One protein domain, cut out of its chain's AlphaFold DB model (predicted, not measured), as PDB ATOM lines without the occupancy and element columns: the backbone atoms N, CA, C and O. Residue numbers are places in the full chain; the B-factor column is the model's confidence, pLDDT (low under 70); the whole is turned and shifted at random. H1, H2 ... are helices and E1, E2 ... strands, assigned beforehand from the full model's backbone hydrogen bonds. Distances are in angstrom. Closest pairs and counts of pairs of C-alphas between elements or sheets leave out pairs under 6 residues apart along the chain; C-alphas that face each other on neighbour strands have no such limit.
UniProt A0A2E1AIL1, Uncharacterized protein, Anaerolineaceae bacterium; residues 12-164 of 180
ATOM      1  N   LYS A  12      17.218 -15.598  15.028       75.00
ATOM      2  CA  LYS A  12      18.321 -14.781  15.557       75.00
ATOM      3  C   LYS A  12      19.102 -14.199  14.376       75.00
ATOM      4  O   LYS A  12      19.673 -14.941  13.584       75.00
ATOM      5  N   PHE A  13      19.093 -12.877  14.266       74.19
ATOM      6  CA  PHE A  13      19.799 -12.107  13.242       74.19
ATOM      7  C   PHE A  13      21.078 -11.462  13.788       74.19
ATOM      8  O   PHE A  13      22.021 -11.221  13.042       74.19
ATOM      9  N   GLY A  14      21.132 -11.217  15.095       82.12
ATOM     10  CA  GLY A  14      22.307 -10.682  15.769       82.12
ATOM     11  C   GLY A  14      22.157 -10.731  17.281       82.12
ATOM     12  O   GLY A  14      21.099 -11.093  17.801       82.12
ATOM     13  N   GLU A  15      23.224 -10.367  17.974       88.31
ATOM     14  CA  GLU A  15      23.257 -10.195  19.423       88.31
ATOM     15  C   GLU A  15      23.791  -8.810  19.768       88.31
ATOM     16  O   GLU A  15      24.510  -8.196  18.976       88.31
ATOM     17  N   PHE A  16      23.391  -8.312  20.928       87.19
ATOM     18  CA  PHE A  16      23.920  -7.087  21.500       87.19
ATOM     19  C   PHE A  16      24.240  -7.326  22.967       87.19
ATOM     20  O   PHE A  16      23.548  -8.081  23.651       87.19
ATOM     21  N   ASP A  17      25.291  -6.667  23.429       88.88
ATOM     22  CA  ASP A  17      25.731  -6.679  24.813       88.88
ATOM     23  C   ASP A  17      26.376  -5.324  25.101       88.88
ATOM     24  O   ASP A  17      27.409  -4.975  24.526       88.88
ATOM     25  N   LEU A  18      25.689  -4.514  25.897       87.75
ATOM     26  CA  LEU A  18      26.024  -3.124  26.169       87.75
ATOM     27  C   LEU A  18      26.201  -2.956  27.674       87.75
ATOM     28  O   LEU A  18      25.334  -3.364  28.443       87.75
ATOM     29  N   ALA A  19      27.295  -2.330  28.094       86.75
ATOM     30  CA  ALA A  19      27.564  -2.020  29.493       86.75
ATOM     31  C   ALA A  19      27.618  -0.503  29.692       86.75
ATOM     32  O   ALA A  19      28.210   0.219  28.890       86.75
ATOM     33  N   PHE A  20      26.999  -0.027  30.769       84.69
ATOM     34  CA  PHE A  20      26.889   1.387  31.095       84.69
ATOM     35  C   PHE A  20      27.311   1.642  32.542       84.69
ATOM     36  O   PHE A  20      26.666   1.188  33.487       84.69
ATOM     37  N   GLU A  21      28.367   2.434  32.709       79.75
ATOM     38  CA  GLU A  21      28.967   2.711  34.021       79.75
ATOM     39  C   GLU A  21      28.212   3.780  34.824       79.75
ATOM     40  O   GLU A  21      28.276   3.808  36.046       79.75
ATOM     41  N   SER A  22      27.501   4.687  34.149       78.75
ATOM     42  CA  SER A  22      26.987   5.924  34.761       78.75
ATOM     43  C   SER A  22      25.464   6.064  34.740       78.75
ATOM     44  O   SER A  22      24.948   7.145  35.017       78.75
ATOM     45  N   ILE A  23      24.729   5.015  34.373       81.19
ATOM     46  CA  ILE A  23      23.262   5.000  34.404       81.19
ATOM     47  C   ILE A  23      22.799   3.849  35.284       81.19
ATOM     48  O   ILE A  23      23.337   2.746  35.191       81.19
ATOM     49  N   THR A  24      21.812   4.098  36.137       84.06
ATOM     50  CA  THR A  24      21.188   3.033  36.927       84.06
ATOM     51  C   THR A  24      20.202   2.228  36.069       84.06
ATOM     52  O   THR A  24      19.661   2.763  35.093       84.06
ATOM     53  N   PRO A  25      19.887   0.967  36.424       83.56
ATOM     54  CA  PRO A  25      18.918   0.178  35.662       83.56
ATOM     55  C   PRO A  25      17.547   0.860  35.575       83.56
ATOM     56  O   PRO A  25      16.915   0.843  34.522       83.56
ATOM     57  N   GLY A  26      17.111   1.515  36.657       83.56
ATOM     58  CA  GLY A  26      15.846   2.253  36.704       83.56
ATOM     59  C   GLY A  26      15.810   3.441  35.742       83.56
ATOM     60  O   GLY A  26      14.864   3.571  34.968       83.56
ATOM     61  N   GLU A  27      16.861   4.265  35.726       84.56
ATOM     62  CA  GLU A  27      16.983   5.373  34.768       84.56
ATOM     63  C   GLU A  27      17.043   4.868  33.325       84.56
ATOM     64  O   GLU A  27      16.437   5.459  32.433       84.56
ATOM     65  N   TYR A  28      17.743   3.757  33.076       87.81
ATOM     66  CA  TYR A  28      17.814   3.155  31.747       87.81
ATOM     67  C   TYR A  28      16.437   2.684  31.261       87.81
ATOM     68  O   TYR A  28      16.041   2.993  30.136       87.81
ATOM     69  N   ILE A  29      15.682   1.993  32.119       87.12
ATOM     70  CA  ILE A  29      14.314   1.534  31.843       87.12
ATOM     71  C   ILE A  29      13.391   2.723  31.564       87.12
ATOM     72  O   ILE A  29      12.678   2.713  30.561       87.12
ATOM     73  N   GLN A  30      13.438   3.765  32.397       86.69
ATOM     74  CA  GLN A  30      12.628   4.968  32.207       86.69
ATOM     75  C   GLN A  30      12.946   5.647  30.870       86.69
ATOM     76  O   GLN A  30      12.042   6.002  30.117       86.69
ATOM     77  N   ASN A  31      14.232   5.765  30.538       85.69
ATOM     78  CA  ASN A  31      14.675   6.319  29.267       85.69
ATOM     79  C   ASN A  31      14.236   5.449  28.079       85.69
ATOM     80  O   ASN A  31      13.836   5.979  27.048       85.69
ATOM     81  N   MET A  32      14.276   4.118  28.202       85.94
ATOM     82  CA  MET A  32      13.785   3.188  27.172       85.94
ATOM     83  C   MET A  32      12.282   3.358  26.893       85.94
ATOM     84  O   MET A  32      11.828   3.100  25.778       85.94
ATOM     85  N   GLN A  33      11.511   3.811  27.882       87.38
ATOM     86  CA  GLN A  33      10.076   4.076  27.759       87.38
ATOM     87  C   GLN A  33       9.740   5.469  27.197       87.38
ATOM     88  O   GLN A  33       8.558   5.761  27.015       87.38
ATOM     89  N   ASP A  34      10.727   6.325  26.909       87.75
ATOM     90  CA  ASP A  34      10.489   7.674  26.382       87.75
ATOM     91  C   ASP A  34       9.749   7.622  25.032       87.75
ATOM     92  O   ASP A  34      10.310   7.271  23.988       87.75
ATOM     93  N   GLU A  35       8.472   8.015  25.048       84.75
ATOM     94  CA  GLU A  35       7.613   8.017  23.866       84.75
ATOM     95  C   GLU A  35       8.150   8.893  22.730       84.75
ATOM     96  O   GLU A  35       7.977   8.541  21.563       84.75
ATOM     97  N   ALA A  36       8.779  10.032  23.032       84.69
ATOM     98  CA  ALA A  36       9.311  10.912  21.999       84.69
ATOM     99  C   ALA A  36      10.470  10.222  21.272       84.69
ATOM    100  O   ALA A  36      10.523  10.245  20.038       84.69
ATOM    101  N   ARG A  37      11.349   9.544  22.024       83.56
ATOM    102  CA  ARG A  37      12.475   8.773  21.477       83.56
ATOM    103  C   ARG A  37      12.020   7.562  20.680       83.56
ATOM    104  O   ARG A  37      12.540   7.322  19.590       83.56
ATOM    105  N   LEU A  38      11.039   6.834  21.202       87.00
ATOM    106  CA  LEU A  38      10.412   5.707  20.520       87.00
ATOM    107  C   LEU A  38       9.794   6.149  19.186       87.00
ATOM    108  O   LEU A  38      10.127   5.589  18.147       87.00
ATOM    109  N   ARG A  39       8.993   7.222  19.173       85.12
ATOM    110  CA  ARG A  39       8.372   7.739  17.940       85.12
ATOM    111  C   ARG A  39       9.389   8.261  16.931       85.12
ATOM    112  O   ARG A  39       9.249   7.984  15.747       85.12
ATOM    113  N   TYR A  40      10.398   9.012  17.375       84.31
ATOM    114  CA  TYR A  40      11.422   9.566  16.482       84.31
ATOM    115  C   TYR A  40      12.236   8.477  15.786       84.31
ATOM    116  O   TYR A  40      12.515   8.583  14.593       84.31
ATOM    117  N   ARG A  41      12.593   7.420  16.525       82.69
ATOM    118  CA  ARG A  41      13.347   6.289  15.978       82.69
ATOM    119  C   ARG A  41      12.466   5.241  15.307       82.69
ATOM    120  O   ARG A  41      12.994   4.237  14.848       82.69
ATOM    121  N   ASP A  42      11.158   5.489  15.228       85.62
ATOM    122  CA  ASP A  42      10.192   4.560  14.652       85.62
ATOM    123  C   ASP A  42      10.254   3.179  15.340       85.62
ATOM    124  O   ASP A  42      10.291   2.127  14.706       85.62
ATOM    125  N   ILE A  43      10.300   3.194  16.673       87.62
ATOM    126  CA  ILE A  43      10.374   2.021  17.548       87.62
ATOM    127  C   ILE A  43       9.143   1.990  18.448       87.62
ATOM    128  O   ILE A  43       8.650   3.007  18.931       87.62
ATOM    129  N   LYS A  44       8.668   0.785  18.726       88.19
ATOM    130  CA  LYS A  44       7.568   0.494  19.624       88.19
ATOM    131  C   LYS A  44       8.032  -0.459  20.715       88.19
ATOM    132  O   LYS A  44       8.522  -1.549  20.437       88.19
ATOM    133  N   LEU A  45       7.802  -0.080  21.965       87.00
ATOM    134  CA  LEU A  45       7.960  -0.980  23.100       87.00
ATOM    135  C   LEU A  45       6.732  -1.896  23.203       87.00
ATOM    136  O   LEU A  45       5.605  -1.428  23.358       87.00
ATOM    137  N   LEU A  46       6.944  -3.206  23.075       84.00
ATOM    138  CA  LEU A  46       5.880  -4.211  23.143       84.00
ATOM    139  C   LEU A  46       5.699  -4.784  24.539       84.00
ATOM    140  O   LEU A  46       4.571  -5.066  24.946       84.00
ATOM    141  N   HIS A  47       6.810  -5.003  25.235       82.31
ATOM    142  CA  HIS A  47       6.833  -5.659  26.531       82.31
ATOM    143  C   HIS A  47       7.987  -5.121  27.368       82.31
ATOM    144  O   HIS A  47       9.091  -4.960  26.853       82.31
ATOM    145  N   LEU A  48       7.724  -4.859  28.646       82.94
ATOM    146  CA  LEU A  48       8.714  -4.476  29.650       82.94
ATOM    147  C   LEU A  48       8.189  -4.905  31.024       82.94
ATOM    148  O   LEU A  48       7.080  -4.526  31.394       82.94
ATOM    149  N   GLN A  49       8.957  -5.695  31.778       79.81
ATOM    150  CA  GLN A  49       8.572  -6.144  33.129       79.81
ATOM    151  C   GLN A  49       9.274  -5.335  34.226       79.81
ATOM    152  O   GLN A  49       9.914  -5.899  35.107       79.81
ATOM    153  N   ALA A  50       9.152  -4.007  34.172       69.75
ATOM    154  CA  ALA A  50       9.785  -3.115  35.146       69.75
ATOM    155  C   ALA A  50       9.219  -3.274  36.574       69.75
ATOM    156  O   ALA A  50       9.971  -3.186  37.539       69.75
ATOM    157  N   ASP A  51       7.921  -3.570  36.709       63.50
ATOM    158  CA  ASP A  51       7.240  -3.642  38.015       63.50
ATOM    159  C   ASP A  51       7.441  -4.978  38.754       63.50
ATOM    160  O   ASP A  51       7.149  -5.083  39.942       63.50
ATOM    161  N   ASN A  52       7.923  -6.012  38.058       60.66
ATOM    162  CA  ASN A  52       8.193  -7.339  38.619       60.66
ATOM    163  C   ASN A  52       9.537  -7.856  38.090       60.66
ATOM    164  O   ASN A  52       9.551  -8.771  37.260       60.66
ATOM    165  N   PRO A  53      10.661  -7.266  38.532       61.75
ATOM    166  CA  PRO A  53      11.974  -7.720  38.115       61.75
ATOM    167  C   PRO A  53      12.193  -9.175  38.532       61.75
ATOM    168  O   PRO A  53      11.907  -9.569  39.668       61.75
ATOM    169  N   ILE A  54      12.732  -9.972  37.617       67.31
ATOM    170  CA  ILE A  54      13.117 -11.348  37.903       67.31
ATOM    171  C   ILE A  54      14.427 -11.273  38.683       67.31
ATOM    172  O   ILE A  54      15.439 -10.804  38.171       67.31
ATOM    173  N   LYS A  55      14.419 -11.695  39.946       65.62
ATOM    174  CA  LYS A  55      15.653 -11.818  40.726       65.62
ATOM    175  C   LYS A  55      16.257 -13.189  40.460       65.62
ATOM    176  O   LYS A  55      15.593 -14.200  40.675       65.62
ATOM    177  N   SER A  56      17.491 -13.210  39.972       62.53
ATOM    178  CA  SER A  56      18.272 -14.450  39.888       62.53
ATOM    179  C   SER A  56      18.673 -14.945  41.278       62.53
ATOM    180  O   SER A  56      18.615 -14.184  42.247       62.53
ATOM    181  N   GLU A  57      19.083 -16.210  41.372       62.34
ATOM    182  CA  GLU A  57      19.579 -16.820  42.618       62.34
ATOM    183  C   GLU A  57      20.765 -16.037  43.216       62.34
ATOM    184  O   GLU A  57      20.889 -15.954  44.436       62.34
ATOM    185  N   ASP A  58      21.536 -15.347  42.370       60.12
ATOM    186  CA  ASP A  58      22.662 -14.482  42.751       60.12
ATOM    187  C   ASP A  58      22.239 -13.061  43.182       60.12
ATOM    188  O   ASP A  58      23.073 -12.191  43.427       60.12
ATOM    189  N   GLY A  59      20.934 -12.775  43.243       60.03
ATOM    190  CA  GLY A  59      20.392 -11.471  43.635       60.03
ATOM    191  C   GLY A  59      20.420 -10.397  42.541       60.03
ATOM    192  O   GLY A  59      19.867  -9.315  42.754       60.03
ATOM    193  N   ALA A  60      20.983 -10.683  41.361       63.97
ATOM    194  CA  ALA A  60      20.950  -9.761  40.229       63.97
ATOM    195  C   ALA A  60      19.511  -9.578  39.716       63.97
ATOM    196  O   ALA A  60      18.745 -10.544  39.599       63.97
ATOM    197  N   CYS A  61      19.156  -8.320  39.452       70.12
ATOM    198  CA  CYS A  61      17.853  -7.876  38.972       70.12
ATOM    199  C   CYS A  61      17.808  -7.976  37.446       70.12
ATOM    200  O   CYS A  61      18.627  -7.343  36.789       70.12
ATOM    201  N   HIS A  62      16.865  -8.742  36.898       78.06
ATOM    202  CA  HIS A  62      16.679  -8.935  35.459       78.06
ATOM    203  C   HIS A  62      15.341  -8.344  35.026       78.06
ATOM    204  O   HIS A  62      14.278  -8.759  35.500       78.06
ATOM    205  N   VAL A  63      15.381  -7.372  34.115       81.94
ATOM    206  CA  VAL A  63      14.182  -6.752  33.540       81.94
ATOM    207  C   VAL A  63      14.107  -7.088  32.053       81.94
ATOM    208  O   VAL A  63      14.787  -6.443  31.248       81.94
ATOM    209  N   PRO A  64      13.290  -8.080  31.657       85.75
ATOM    210  CA  PRO A  64      13.135  -8.436  30.256       85.75
ATOM    211  C   PRO A  64      12.331  -7.376  29.497       85.75
ATOM    212  O   PRO A  64      11.353  -6.816  30.011       85.75
ATOM    213  N   PHE A  65      12.708  -7.152  28.240       87.25
ATOM    214  CA  PHE A  65      12.045  -6.219  27.335       87.25
ATOM    215  C   PHE A  65      11.896  -6.774  25.914       87.25
ATOM    216  O   PHE A  65      12.542  -7.738  25.496       87.25
ATOM    217  N   THR A  66      11.000  -6.161  25.143       88.19
ATOM    218  CA  THR A  66      10.853  -6.397  23.704       88.19
ATOM    219  C   THR A  66      10.517  -5.096  22.990       88.19
ATOM    220  O   THR A  66       9.472  -4.495  23.252       88.19
ATOM    221  N   LEU A  67      11.375  -4.700  22.056       88.19
ATOM    222  CA  LEU A  67      11.190  -3.585  21.132       88.19
ATOM    223  C   LEU A  67      10.862  -4.119  19.730       88.19
ATOM    224  O   LEU A  67      11.341  -5.180  19.334       88.19
ATOM    225  N   GLU A  68      10.068  -3.371  18.973       88.50
ATOM    226  CA  GLU A  68       9.668  -3.638  17.588       88.50
ATOM    227  C   GLU A  68       9.886  -2.377  16.745       88.50
ATOM    228  O   GLU A  68       9.558  -1.284  17.193       88.50
ATOM    229  N   MET A  69      10.383  -2.502  15.514       85.25
ATOM    230  CA  MET A  69      10.406  -1.375  14.567       85.25
ATOM    231  C   MET A  69       9.010  -1.126  13.966       85.25
ATOM    232  O   MET A  69       8.407  -2.042  13.395       85.25
ATOM    233  N   TRP A  70       8.506   0.110  14.050       67.31
ATOM    234  CA  TRP A  70       7.145   0.501  13.654       67.31
ATOM    235  C   TRP A  70       6.898   0.364  12.149       67.31
ATOM    236  O   TRP A  70       5.863  -0.174  11.756       67.31
ATOM    237  N   SER A  71       7.828   0.812  11.302       64.62
ATOM    238  CA  SER A  71       7.581   0.952   9.861       64.62
ATOM    239  C   SER A  71       7.346  -0.360   9.123       64.62
ATOM    240  O   SER A  71       6.768  -0.315   8.036       64.62
ATOM    241  N   LYS A  72       7.769  -1.523   9.653       60.22
ATOM    242  CA  LYS A  72       7.663  -2.806   8.923       60.22
ATOM    243  C   LYS A  72       7.392  -4.070   9.753       60.22
ATOM    244  O   LYS A  72       7.406  -5.140   9.151       60.22
ATOM    245  N   ALA A  73       7.159  -4.005  11.072       58.53
ATOM    246  CA  ALA A  73       6.800  -5.162  11.930       58.53
ATOM    247  C   ALA A  73       7.624  -6.452  11.669       58.53
ATOM    248  O   ALA A  73       7.131  -7.577  11.736       58.53
ATOM    249  N   SER A  74       8.893  -6.287  11.283       71.81
ATOM    250  CA  SER A  74       9.731  -7.376  10.763       71.81
ATOM    251  C   SER A  74      11.031  -7.548  11.532       71.81
ATOM    252  O   SER A  74      11.748  -8.510  11.274       71.81
ATOM    253  N   LEU A  75      11.334  -6.636  12.460       84.06
ATOM    254  CA  LEU A  75      12.552  -6.650  13.259       84.06
ATOM    255  C   LEU A  75      12.227  -6.320  14.717       84.06
ATOM    256  O   LEU A  75      11.538  -5.336  15.000       84.06
ATOM    257  N   TYR A  76      12.742  -7.146  15.620       86.31
ATOM    258  CA  TYR A  76      12.520  -7.062  17.056       86.31
ATOM    259  C   TYR A  76      13.856  -7.087  17.788       86.31
ATOM    260  O   TYR A  76      14.754  -7.822  17.386       86.31
ATOM    261  N   ALA A  77      13.969  -6.341  18.881       87.62
ATOM    262  CA  ALA A  77      15.036  -6.530  19.857       87.62
ATOM    263  C   ALA A  77      14.419  -7.088  21.138       87.62
ATOM    264  O   ALA A  77      13.543  -6.460  21.732       87.62
ATOM    265  N   THR A  78      14.844  -8.276  21.546       88.50
ATOM    266  CA  THR A  78      14.474  -8.883  22.827       88.50
ATOM    267  C   THR A  78      15.722  -8.963  23.679       88.50
ATOM    268  O   THR A  78      16.811  -9.233  23.178       88.50
ATOM    269  N   GLY A  79      15.588  -8.717  24.967       88.62
ATOM    270  CA  GLY A  79      16.738  -8.745  25.847       88.62
ATOM    271  C   GLY A  79      16.337  -8.499  27.275       88.62
ATOM    272  O   GLY A  79      15.150  -8.470  27.609       88.62
ATOM    273  N   GLU A  80      17.344  -8.302  28.102       89.75
ATOM    274  CA  GLU A  80      17.173  -7.992  29.504       89.75
ATOM    275  C   GLU A  80      18.161  -6.925  29.955       89.75
ATOM    276  O   GLU A  80      19.293  -6.827  29.471       89.75
ATOM    277  N   VAL A  81      17.677  -6.087  30.866       87.81
ATOM    278  CA  VAL A  81      18.486  -5.125  31.606       87.81
ATOM    279  C   VAL A  81      18.870  -5.785  32.919       87.81
ATOM    280  O   VAL A  81      17.993  -6.216  33.671       87.81
ATOM    281  N   THR A  82      20.167  -5.864  33.184       87.44
ATOM    282  CA  THR A  82      20.739  -6.457  34.387       87.44
ATOM    283  C   THR A  82      21.657  -5.474  35.096       87.44
ATOM    284  O   THR A  82      22.059  -4.452  34.535       87.44
ATOM    285  N   GLN A  83      21.966  -5.763  36.357       84.81
ATOM    286  CA  GLN A  83      22.990  -5.045  37.105       84.81
ATOM    287  C   GLN A  83      24.124  -6.010  37.433       84.81
ATOM    288  O   GLN A  83      23.877  -7.084  37.984       84.81
ATOM    289  N   ASP A  84      25.348  -5.647  37.056       73.38
ATOM    290  CA  ASP A  84      26.522  -6.461  37.349       73.38
ATOM    291  C   ASP A  84      26.992  -6.292  38.806       73.38
ATOM    292  O   ASP A  84      26.504  -5.446  39.559       73.38
ATOM    293  N   MET A  85      27.966  -7.110  39.217       72.94
ATOM    294  CA  MET A  85      28.519  -7.085  40.578       72.94
ATOM    295  C   MET A  85      29.246  -5.773  40.926       72.94
ATOM    296  O   MET A  85      29.472  -5.502  42.102       72.94
ATOM    297  N   HIS A  86      29.608  -4.963  39.929       72.00
ATOM    298  CA  HIS A  86      30.253  -3.659  40.101       72.00
ATOM    299  C   HIS A  86      29.229  -2.513  40.121       72.00
ATOM    300  O   HIS A  86      29.601  -1.351  40.269       72.00
ATOM    301  N   GLY A  87      27.935  -2.833  40.013       72.75
ATOM    302  CA  GLY A  87      26.842  -1.873  40.019       72.75
ATOM    303  C   GLY A  87      26.540  -1.258  38.652       72.75
ATOM    304  O   GLY A  87      25.659  -0.398  38.587       72.75
ATOM    305  N   HIS A  88      27.204  -1.694  37.579       81.25
ATOM    306  CA  HIS A  88      26.968  -1.194  36.229       81.25
ATOM    307  C   HIS A  88      25.703  -1.797  35.624       81.25
ATOM    308  O   HIS A  88      25.377  -2.971  35.826       81.25
ATOM    309  N   THR A  89      25.006  -0.990  34.827       85.62
ATOM    310  CA  THR A  89      23.846  -1.456  34.068       85.62
ATOM    311  C   THR A  89      24.326  -2.175  32.820       85.62
ATOM    312  O   THR A  89      25.081  -1.609  32.031       85.62
ATOM    313  N   ARG A  90      23.862  -3.404  32.605       88.38
ATOM    314  CA  ARG A  90      24.153  -4.187  31.407       88.38
ATOM    315  C   ARG A  90      22.870  -4.499  30.661       88.38
ATOM    316  O   ARG A  90      21.840  -4.773  31.262       88.38
ATOM    317  N   VAL A  91      22.919  -4.429  29.342       87.44
ATOM    318  CA  VAL A  91      21.761  -4.603  28.471       87.44
ATOM    319  C   VAL A  91      22.177  -5.540  27.369       87.44
ATOM    320  O   VAL A  91      23.001  -5.189  26.527       87.44
ATOM    321  N   HIS A  92      21.627  -6.742  27.388       88.75
ATOM    322  CA  HIS A  92      22.034  -7.774  26.455       88.75
ATOM    323  C   HIS A  92      20.832  -8.524  25.909       88.75
ATOM    324  O   HIS A  92      19.749  -8.524  26.498       88.75
ATOM    325  N   GLY A  93      21.007  -9.129  24.742       89.19
ATOM    326  CA  GLY A  93      19.923  -9.819  24.075       89.19
ATOM    327  C   GLY A  93      20.174 -10.041  22.597       89.19
ATOM    328  O   GLY A  93      21.311 -10.098  22.122       89.19
ATOM    329  N   TYR A  94      19.079 -10.196  21.865       89.12
ATOM    330  CA  TYR A  94      19.078 -10.626  20.481       89.12
ATOM    331  C   TYR A  94      18.219  -9.732  19.603       89.12
ATOM    332  O   TYR A  94      17.158  -9.239  19.992       89.12
ATOM    333  N   ILE A  95      18.676  -9.580  18.364       87.88
ATOM    334  CA  ILE A  95      17.887  -8.994  17.291       87.88
ATOM    335  C   ILE A  95      17.283 -10.131  16.481       87.88
ATOM    336  O   ILE A  95      17.954 -11.099  16.112       87.88
ATOM    337  N   HIS A  96      15.999 -10.000  16.204       85.38
ATOM    338  CA  HIS A  96      15.148 -11.031  15.659       85.38
ATOM    339  C   HIS A  96      14.395 -10.542  14.439       85.38
ATOM    340  O   HIS A  96      13.883  -9.427  14.443       85.38
ATOM    341  N   ILE A  97      14.245 -11.405  13.439       80.62
ATOM    342  CA  ILE A  97      13.406 -11.135  12.268       80.62
ATOM    343  C   ILE A  97      12.070 -11.884  12.381       80.62
ATOM    344  O   ILE A  97      12.015 -12.997  12.920       80.62
ATOM    345  N   SER A  98      10.989 -11.277  11.878       74.25
ATOM    346  CA  SER A  98       9.660 -11.897  11.849       74.25
ATOM    347  C   SER A  98       9.609 -13.136  10.946       74.25
ATOM    348  O   SER A  98      10.268 -13.237   9.908       74.25
ATOM    349  N   ARG A  99       8.762 -14.099  11.320       70.38
ATOM    350  CA  ARG A  99       8.537 -15.321  10.537       70.38
ATOM    351  C   ARG A  99       7.836 -15.055   9.201       70.38
ATOM    352  O   ARG A  99       7.999 -15.838   8.270       70.38
ATOM    353  N   GLU A 100       7.069 -13.973   9.098       70.12
ATOM    354  CA  GLU A 100       6.357 -13.592   7.870       70.12
ATOM    355  C   GLU A 100       7.333 -13.298   6.731       70.12
ATOM    356  O   GLU A 100       7.146 -13.778   5.614       70.12
ATOM    357  N   LEU A 101       8.435 -12.611   7.039       71.50
ATOM    358  CA  LEU A 101       9.502 -12.375   6.078       71.50
ATOM    359  C   LEU A 101      10.146 -13.684   5.610       71.50
ATOM    360  O   LEU A 101      10.359 -13.888   4.414       71.50
ATOM    361  N   LEU A 102      10.425 -14.594   6.548       72.12
ATOM    362  CA  LEU A 102      10.978 -15.905   6.222       72.12
ATOM    363  C   LEU A 102      10.028 -16.672   5.296       72.12
ATOM    364  O   LEU A 102      10.462 -17.169   4.262       72.12
ATOM    365  N   ALA A 103       8.736 -16.714   5.628       74.38
ATOM    366  CA  ALA A 103       7.718 -17.361   4.808       74.38
ATOM    367  C   ALA A 103       7.639 -16.745   3.403       74.38
ATOM    368  O   ALA A 103       7.535 -17.472   2.417       74.38
ATOM    369  N   PHE A 104       7.753 -15.419   3.289       75.69
ATOM    370  CA  PHE A 104       7.804 -14.741   1.998       75.69
ATOM    371  C   PHE A 104       9.043 -15.149   1.184       75.69
ATOM    372  O   PHE A 104       8.923 -15.483   0.005       75.69
ATOM    373  N   THR A 105      10.233 -15.178   1.795       75.94
ATOM    374  CA  THR A 105      11.467 -15.592   1.100       75.94
ATOM    375  C   THR A 105      11.410 -17.047   0.634       75.94
ATOM    376  O   THR A 105      11.678 -17.326  -0.533       75.94
ATOM    377  N   THR A 106      10.984 -17.973   1.495       78.38
ATOM    378  CA  THR A 106      10.910 -19.400   1.155       78.38
ATOM    379  C   THR A 106       9.848 -19.683   0.099       78.38
ATOM    380  O   THR A 106      10.110 -20.454  -0.822       78.38
ATOM    381  N   THR A 107       8.689 -19.021   0.159       84.19
ATOM    382  CA  THR A 107       7.621 -19.187  -0.843       84.19
ATOM    383  C   THR A 107       8.086 -18.752  -2.233       84.19
ATOM    384  O   THR A 107       7.833 -19.455  -3.209       84.19
ATOM    385  N   ASN A 108       8.813 -17.635  -2.334       81.75
ATOM    386  CA  ASN A 108       9.353 -17.161  -3.611       81.75
ATOM    387  C   ASN A 108      10.421 -18.111  -4.177       81.75
ATOM    388  O   ASN A 108      10.414 -18.378  -5.376       81.75
ATOM    389  N   ILE A 109      11.295 -18.676  -3.332       81.94
ATOM    390  CA  ILE A 109      12.268 -19.698  -3.760       81.94
ATOM    391  C   ILE A 109      11.541 -20.930  -4.312       81.94
ATOM    392  O   ILE A 109      11.874 -21.410  -5.394       81.94
ATOM    393  N   VAL A 110      10.519 -21.425  -3.606       84.44
ATOM    394  CA  VAL A 110       9.725 -22.576  -4.062       84.44
ATOM    395  C   VAL A 110       9.017 -22.268  -5.383       84.44
ATOM    396  O   VAL A 110       9.057 -23.088  -6.297       84.44
ATOM    397  N   ALA A 111       8.426 -21.079  -5.525       83.31
ATOM    398  CA  ALA A 111       7.789 -20.651  -6.766       83.31
ATOM    399  C   ALA A 111       8.780 -20.619  -7.943       83.31
ATOM    400  O   ALA A 111       8.448 -21.088  -9.030       83.31
ATOM    401  N   ALA A 112      10.011 -20.144  -7.718       80.00
ATOM    402  CA  ALA A 112      11.068 -20.150  -8.728       80.00
ATOM    403  C   ALA A 112      11.429 -21.571  -9.177       80.00
ATOM    404  O   ALA A 112      11.517 -21.846 -10.373       80.00
ATOM    405  N   VAL A 113      11.594 -22.487  -8.219       81.25
ATOM    406  CA  VAL A 113      11.905 -23.895  -8.497       81.25
ATOM    407  C   VAL A 113      10.780 -24.546  -9.306       81.25
ATOM    408  O   VAL A 113      11.042 -25.198 -10.315       81.25
ATOM    409  N   LEU A 114       9.519 -24.325  -8.927       84.38
ATOM    410  CA  LEU A 114       8.363 -24.836  -9.674       84.38
ATOM    411  C   LEU A 114       8.260 -24.237 -11.085       84.38
ATOM    412  O   LEU A 114       7.878 -24.934 -12.027       84.38
ATOM    413  N   ALA A 115       8.629 -22.969 -11.263       82.56
ATOM    414  CA  ALA A 115       8.649 -22.320 -12.571       82.56
ATOM    415  C   ALA A 115       9.692 -22.953 -13.517       82.56
ATOM    416  O   ALA A 115       9.409 -23.140 -14.702       82.56
ATOM    417  N   VAL A 116      10.849 -23.375 -12.991       80.25
ATOM    418  CA  VAL A 116      11.855 -24.147 -13.747       80.25
ATOM    419  C   VAL A 116      11.285 -25.495 -14.200       80.25
ATOM    420  O   VAL A 116      11.363 -25.831 -15.380       80.25
ATOM    421  N   PHE A 117      10.667 -26.254 -13.290       83.06
ATOM    422  CA  PHE A 117      10.123 -27.582 -13.613       83.06
ATOM    423  C   PHE A 117       8.902 -27.547 -14.538       83.06
ATOM    424  O   PHE A 117       8.663 -28.503 -15.270       83.06
ATOM    425  N   SER A 118       8.142 -26.452 -14.540       83.62
ATOM    426  CA  SER A 118       6.986 -26.266 -15.427       83.62
ATOM    427  C   SER A 118       7.355 -25.808 -16.843       83.62
ATOM    428  O   SER A 118       6.461 -25.581 -17.655       83.62
ATOM    429  N   GLY A 119       8.649 -25.685 -17.164       80.31
ATOM    430  CA  GLY A 119       9.111 -25.361 -18.516       80.31
ATOM    431  C   GLY A 119       8.868 -23.907 -18.923       80.31
ATOM    432  O   GLY A 119       8.778 -23.616 -20.116       80.31
ATOM    433  N   HIS A 120       8.756 -22.988 -17.956       79.94
ATOM    434  CA  HIS A 120       8.677 -21.564 -18.272       79.94
ATOM    435  C   HIS A 120       9.933 -21.108 -19.035       79.94
ATOM    436  O   HIS A 120      11.032 -21.608 -18.770       79.94
ATOM    437  N   PRO A 121       9.814 -20.138 -19.962       83.38
ATOM    438  CA  PRO A 121      10.955 -19.670 -20.737       83.38
ATOM    439  C   PRO A 121      12.074 -19.159 -19.824       83.38
ATOM    440  O   PRO A 121      11.830 -18.350 -18.928       83.38
ATOM    441  N   ILE A 122      13.319 -19.560 -20.102       80.25
ATOM    442  CA  ILE A 122      14.506 -19.163 -19.320       80.25
ATOM    443  C   ILE A 122      14.603 -17.635 -19.185       80.25
ATOM    444  O   ILE A 122      14.945 -17.126 -18.121       80.25
ATOM    445  N   MET A 123      14.227 -16.891 -20.229       81.75
ATOM    446  CA  MET A 123      14.217 -15.425 -20.211       81.75
ATOM    447  C   MET A 123      13.299 -14.853 -19.115       81.75
ATOM    448  O   MET A 123      13.673 -13.896 -18.445       81.75
ATOM    449  N   VAL A 124      12.131 -15.463 -18.883       80.38
ATOM    450  CA  VAL A 124      11.187 -15.043 -17.831       80.38
ATOM    451  C   VAL A 124      11.782 -15.304 -16.448       80.38
ATOM    452  O   VAL A 124      11.697 -14.447 -15.570       80.38
ATOM    453  N   LEU A 125      12.450 -16.446 -16.271       80.94
ATOM    454  CA  LEU A 125      13.139 -16.789 -15.026       80.94
ATOM    455  C   LEU A 125      14.311 -15.844 -14.737       80.94
ATOM    456  O   LEU A 125      14.483 -15.431 -13.593       80.94
ATOM    457  N   MET A 126      15.085 -15.457 -15.756       82.19
ATOM    458  CA  MET A 126      16.182 -14.495 -15.599       82.19
ATOM    459  C   MET A 126      15.664 -13.111 -15.199       82.19
ATOM    460  O   MET A 126      16.179 -12.525 -14.251       82.19
ATOM    461  N   VAL A 127      14.625 -12.603 -15.870       85.75
ATOM    462  CA  VAL A 127      14.008 -11.316 -15.510       85.75
ATOM    463  C   VAL A 127      13.460 -11.363 -14.082       85.75
ATOM    464  O   VAL A 127      13.726 -10.457 -13.294       85.75
ATOM    465  N   TRP A 128      12.761 -12.439 -13.715       84.44
ATOM    466  CA  TRP A 128      12.255 -12.631 -12.357       84.44
ATOM    467  C   TRP A 128      13.387 -12.675 -11.321       84.44
ATOM    468  O   TRP A 128      13.294 -12.009 -10.291       84.44
ATOM    469  N   ALA A 129      14.483 -13.385 -11.605       84.38
ATOM    470  CA  ALA A 129      15.639 -13.472 -10.716       84.38
ATOM    471  C   ALA A 129      16.298 -12.104 -10.491       84.38
ATOM    472  O   ALA A 129      16.639 -11.770  -9.359       84.38
ATOM    473  N   VAL A 130      16.427 -11.287 -11.542       87.62
ATOM    474  CA  VAL A 130      16.962  -9.919 -11.441       87.62
ATOM    475  C   VAL A 130      16.050  -9.037 -10.588       87.62
ATOM    476  O   VAL A 130      16.528  -8.354  -9.682       87.62
ATOM    477  N   VAL A 131      14.735  -9.079 -10.824       86.94
ATOM    478  CA  VAL A 131      13.757  -8.321 -10.026       86.94
ATOM    479  C   VAL A 131      13.812  -8.744  -8.558       86.94
ATOM    480  O   VAL A 131      13.884  -7.890  -7.675       86.94
ATOM    481  N   MET A 132      13.845 -10.048  -8.282       83.56
ATOM    482  CA  MET A 132      13.933 -10.566  -6.917       83.56
ATOM    483  C   MET A 132      15.252 -10.204  -6.242       83.56
ATOM    484  O   MET A 132      15.242  -9.830  -5.073       83.56
ATOM    485  N   LEU A 133      16.375 -10.239  -6.961       84.88
ATOM    486  CA  LEU A 133      17.667  -9.806  -6.430       84.88
ATOM    487  C   LEU A 133      17.627  -8.336  -5.990       84.88
ATOM    488  O   LEU A 133      18.102  -8.013  -4.900       84.88
ATOM    489  N   ILE A 134      17.034  -7.453  -6.800       88.31
ATOM    490  CA  ILE A 134      16.860  -6.035  -6.453       88.31
ATOM    491  C   ILE A 134      15.978  -5.900  -5.209       88.31
ATOM    492  O   ILE A 134      16.364  -5.221  -4.257       88.31
ATOM    493  N   LEU A 135      14.828  -6.582  -5.178       84.19
ATOM    494  CA  LEU A 135      13.914  -6.545  -4.034       84.19
ATOM    495  C   LEU A 135      14.588  -7.044  -2.750       84.19
ATOM    496  O   LEU A 135      14.502  -6.374  -1.721       84.19
ATOM    497  N   TYR A 136      15.314  -8.164  -2.805       83.31
ATOM    498  CA  TYR A 136      16.051  -8.692  -1.659       83.31
ATOM    499  C   TYR A 136      17.201  -7.786  -1.226       83.31
ATOM    500  O   TYR A 136      17.431  -7.655  -0.028       83.31
ATOM    501  N   SER A 137      17.874  -7.108  -2.157       83.94
ATOM    502  CA  SER A 137      18.928  -6.139  -1.830       83.94
ATOM    503  C   SER A 137      18.360  -4.922  -1.098       83.94
ATOM    504  O   SER A 137      18.854  -4.554  -0.034       83.94
ATOM    505  N   VAL A 138      17.269  -4.337  -1.609       86.81
ATOM    506  CA  VAL A 138      16.566  -3.214  -0.959       86.81
ATOM    507  C   VAL A 138      16.060  -3.620   0.423       86.81
ATOM    508  O   VAL A 138      16.187  -2.871   1.396       86.81
ATOM    509  N   MET A 139      15.507  -4.825   0.522       82.44
ATOM    510  CA  MET A 139      15.024  -5.396   1.767       82.44
ATOM    511  C   MET A 139      16.168  -5.602   2.773       82.44
ATOM    512  O   MET A 139      16.040  -5.192   3.924       82.44
ATOM    513  N   TYR A 140      17.304  -6.157   2.345       82.44
ATOM    514  CA  TYR A 140      18.485  -6.366   3.184       82.44
ATOM    515  C   TYR A 140      19.082  -5.051   3.699       82.44
ATOM    516  O   TYR A 140      19.316  -4.916   4.898       82.44
ATOM    517  N   VAL A 141      19.254  -4.050   2.830       86.06
ATOM    518  CA  VAL A 141      19.722  -2.712   3.238       86.06
ATOM    519  C   VAL A 141      18.751  -2.080   4.235       86.06
ATOM    520  O   VAL A 141      19.180  -1.528   5.247       86.06
ATOM    521  N   SER A 142      17.441  -2.227   4.008       83.25
ATOM    522  CA  SER A 142      16.427  -1.774   4.968       83.25
ATOM    523  C   SER A 142      16.583  -2.470   6.325       83.25
ATOM    524  O   SER A 142      16.427  -1.823   7.357       83.25
ATOM    525  N   PHE A 143      16.909  -3.768   6.352       81.94
ATOM    526  CA  PHE A 143      17.149  -4.498   7.600       81.94
ATOM    527  C   PHE A 143      18.381  -4.021   8.351       81.94
ATOM    528  O   PHE A 143      18.305  -3.875   9.568       81.94
ATOM    529  N   LEU A 144      19.483  -3.754   7.650       84.00
ATOM    530  CA  LEU A 144      20.676  -3.189   8.276       84.00
ATOM    531  C   LEU A 144      20.369  -1.828   8.903       84.00
ATOM    532  O   LEU A 144      20.646  -1.631  10.080       84.00
ATOM    533  N   TYR A 145      19.686  -0.949   8.168       86.06
ATOM    534  CA  TYR A 145      19.269   0.352   8.689       86.06
ATOM    535  C   TYR A 145      18.369   0.229   9.932       86.06
ATOM    536  O   TYR A 145      18.605   0.876  10.948       86.06
ATOM    537  N   MET A 146      17.354  -0.640   9.887       84.44
ATOM    538  CA  MET A 146      16.457  -0.875  11.027       84.44
ATOM    539  C   MET A 146      17.190  -1.463  12.241       84.44
ATOM    540  O   MET A 146      16.898  -1.092  13.377       84.44
ATOM    541  N   ARG A 147      18.145  -2.372  12.014       85.38
ATOM    542  CA  ARG A 147      19.005  -2.927  13.066       85.38
ATOM    543  C   ARG A 147      19.806  -1.816  13.731       85.38
ATOM    544  O   ARG A 147      19.846  -1.761  14.955       85.38
ATOM    545  N   ASP A 148      20.413  -0.948  12.933       87.06
ATOM    546  CA  ASP A 148      21.243   0.139  13.440       87.06
ATOM    547  C   ASP A 148      20.402   1.132  14.253       87.06
ATOM    548  O   ASP A 148      20.817   1.500  15.344       87.06
ATOM    549  N   MET A 149      19.171   1.440  13.832       86.19
ATOM    550  CA  MET A 149      18.233   2.270  14.608       86.19
ATOM    551  C   MET A 149      17.839   1.643  15.958       86.19
ATOM    552  O   MET A 149      17.778   2.344  16.972       86.19
ATOM    553  N   LEU A 150      17.588   0.326  16.003       88.12
ATOM    554  CA  LEU A 150      17.333  -0.391  17.262       88.12
ATOM    555  C   LEU A 150      18.556  -0.356  18.179       88.12
ATOM    556  O   LEU A 150      18.423  -0.081  19.371       88.12
ATOM    557  N   LEU A 151      19.741  -0.627  17.631       87.50
ATOM    558  CA  LEU A 151      20.988  -0.593  18.389       87.50
ATOM    559  C   LEU A 151      21.281   0.811  18.904       87.50
ATOM    560  O   LEU A 151      21.614   0.954  20.072       87.50
ATOM    561  N   GLU A 152      21.073   1.846  18.096       88.31
ATOM    562  CA  GLU A 152      21.221   3.242  18.505       88.31
ATOM    563  C   GLU A 152      20.235   3.601  19.631       88.31
ATOM    564  O   GLU A 152      20.582   4.320  20.571       88.31
ATOM    565  N   HIS A 153      19.012   3.054  19.596       87.94
ATOM    566  CA  HIS A 153      18.053   3.169  20.698       87.94
ATOM    567  C   HIS A 153      18.519   2.521  21.995       87.94
ATOM    568  O   HIS A 153      18.291   3.089  23.062       87.94
ATOM    569  N   LEU A 154      19.177   1.371  21.908       87.62
ATOM    570  CA  LEU A 154      19.698   0.669  23.075       87.62
ATOM    571  C   LEU A 154      21.000   1.293  23.598       87.62
ATOM    572  O   LEU A 154      21.201   1.336  24.811       87.62
ATOM    573  N   GLN A 155      21.862   1.782  22.704       86.50
ATOM    574  CA  GLN A 155      23.179   2.350  23.005       86.50
ATOM    575  C   GLN A 155      23.117   3.764  23.555       86.50
ATOM    576  O   GLN A 155      23.965   4.120  24.370       86.50
ATOM    577  N   ASP A 156      22.144   4.567  23.125       80.50
ATOM    578  CA  ASP A 156      22.036   5.946  23.575       80.50
ATOM    579  C   ASP A 156      20.802   6.170  24.457       80.50
ATOM    580  O   ASP A 156      19.753   6.631  23.984       80.50
ATOM    581  N   PRO A 157      20.910   5.860  25.763       64.12
ATOM    582  CA  PRO A 157      19.831   6.097  26.704       64.12
ATOM    583  C   PRO A 157      19.645   7.582  27.034       64.12
ATOM    584  O   PRO A 157      18.613   7.920  27.607       64.12
ATOM    585  N   ARG A 158      20.606   8.459  26.703       62.88
ATOM    586  CA  ARG A 158      20.650   9.860  27.159       62.88
ATOM    587  C   ARG A 158      20.338  10.884  26.079       62.88
ATOM    588  O   ARG A 158      20.184  12.056  26.426       62.88
ATOM    589  N   HIS A 159      20.232  10.493  24.807       53.81
ATOM    590  CA  HIS A 159      19.879  11.432  23.747       53.81
ATOM    591  C   HIS A 159      18.436  11.934  23.920       53.81
ATOM    592  O   HIS A 159      17.478  11.400  23.359       53.81
ATOM    593  N   LEU A 160      18.290  13.019  24.687       48.38
ATOM    594  CA  LEU A 160      17.231  13.997  24.496       48.38
ATOM    595  C   LEU A 160      17.262  14.355  23.012       48.38
ATOM    596  O   LEU A 160      18.296  14.791  22.490       48.38
ATOM    597  N   ILE A 161      16.149  14.130  22.321       47.47
ATOM    598  CA  ILE A 161      15.959  14.648  20.972       47.47
ATOM    599  C   ILE A 161      16.013  16.167  21.110       47.47
ATOM    600  O   ILE A 161      15.016  16.814  21.433       47.47
ATOM    601  N   ILE A 162      17.183  16.755  20.874       41.19
ATOM    602  CA  ILE A 162      17.267  18.176  20.584       41.19
ATOM    603  C   ILE A 162      16.527  18.318  19.261       41.19
ATOM    604  O   ILE A 162      17.042  17.943  18.205       41.19
ATOM    605  N   LYS A 163      15.277  18.792  19.330       42.59
ATOM    606  CA  LYS A 163      14.492  19.130  18.145       42.59
ATOM    607  C   LYS A 163      15.384  19.975  17.224       42.59
ATOM    608  O   LYS A 163      16.025  20.907  17.718       42.59
ATOM    609  N   PRO A 164      15.422  19.727  15.907       46.69
ATOM    610  CA  PRO A 164      16.186  20.568  14.986       46.69
ATOM    611  C   PRO A 164      15.832  22.071  15.088       46.69
ATOM    612  O   PRO A 164      16.674  22.918  14.794       46.69
TER     613      PRO A 164
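This is residues 12 to 164 of the 180 residues of an uncharacterized protein of Anaerolineaceae bacterium (UniProt A0A2E1AIL1). Picture a twisted wall of five antiparallel strands, with short helix H1 and the last part of the long helix H4, residues 143 to 155, packed over one face. From the wall a helical hairpin of H3 and H4 reaches out as a long arm that makes much of the length, while H2 sits beside the edge strand E2. The printed part has 153 residues, with four named helices and five named strands in the order E1 H1 H2 E2 E3 E4 E5 H3 H4; the sheet's order is E1 E5 E4 E3 E2, and the class is mixed, helices and strands. The whole is loose, with a radius of gyration of the C-alphas of 20.4 A, and flat, spanning 65 by 45 by 22 A.

Start at E1, residues 12 to 20, an edge strand antiparallel to E5, residues 89 to 97; look for N 18 and O 91, 2.8 A apart. H1, residues 25 to 32, is on the sheet at a height of 7.8 A, over none of the strands, but only just: two of its C-alphas fall on E5 and two on E4, residues 75 to 83. Its closest C-alphas to E5 are those of Pro 25 and Thr 89, 5.4 A apart. H2, residues 35 to 40, stands only just at the sheet's level, with a height of 3.7 A; C-alphas 38 and 44 are its closest to E2, residues 43 to 48, at 6.0 A. E2, E3, residues 61 to 69, E4 and E5 form a meander, each the antiparallel neighbour of the one before. Check N 46 and O 66 at 2.8 A, N 65 and O 79 at 2.8 A, and N 78 and O 94 at 2.9 A. H3, residues 99 to 117, is not on the sheet. With residues 112 to 116 alone it touches residues 122 to 125 of H4, residues 122 to 155, in a helical hairpin with a shallow tilt of 13 degrees, opposite ways; the closest C-alphas, 112 and 125, are 7.4 A apart. H4 lies over E5 and E4 at a height of 11.6 A, along the strands at 25 degrees to E4 on the local plane, on the same face as H1. Its closest C-alphas to E4 are those of Leu 150 and Ala 77, 7.0 A apart. In H1, H2, H3 and H4 every O i to N i+4 pair is within hydrogen-bond range.

Find C-alpha 12 at (18.321, -14.781, 15.557); from there E1 runs 24.0 A. E3, E4 and E5 measure 26.3, 26.1 and 26.0 A, and H3 27.1 A. H4 runs 48.3 A from C-alpha 122 at (14.506, -19.163, -19.320) to C-alpha 155 at (23.179, 2.350, 23.005).

The C-alphas farthest apart, of His 86 and Gly 119, are 66.0 A apart. The printed part has no cut, and its one long link is residues 49 to 60, of which 54 to 55 pair antiparallel with 61 to 62 of E3. The pLDDT is under 70 at residues 50 to 60, 70 to 73 and 157 to 164.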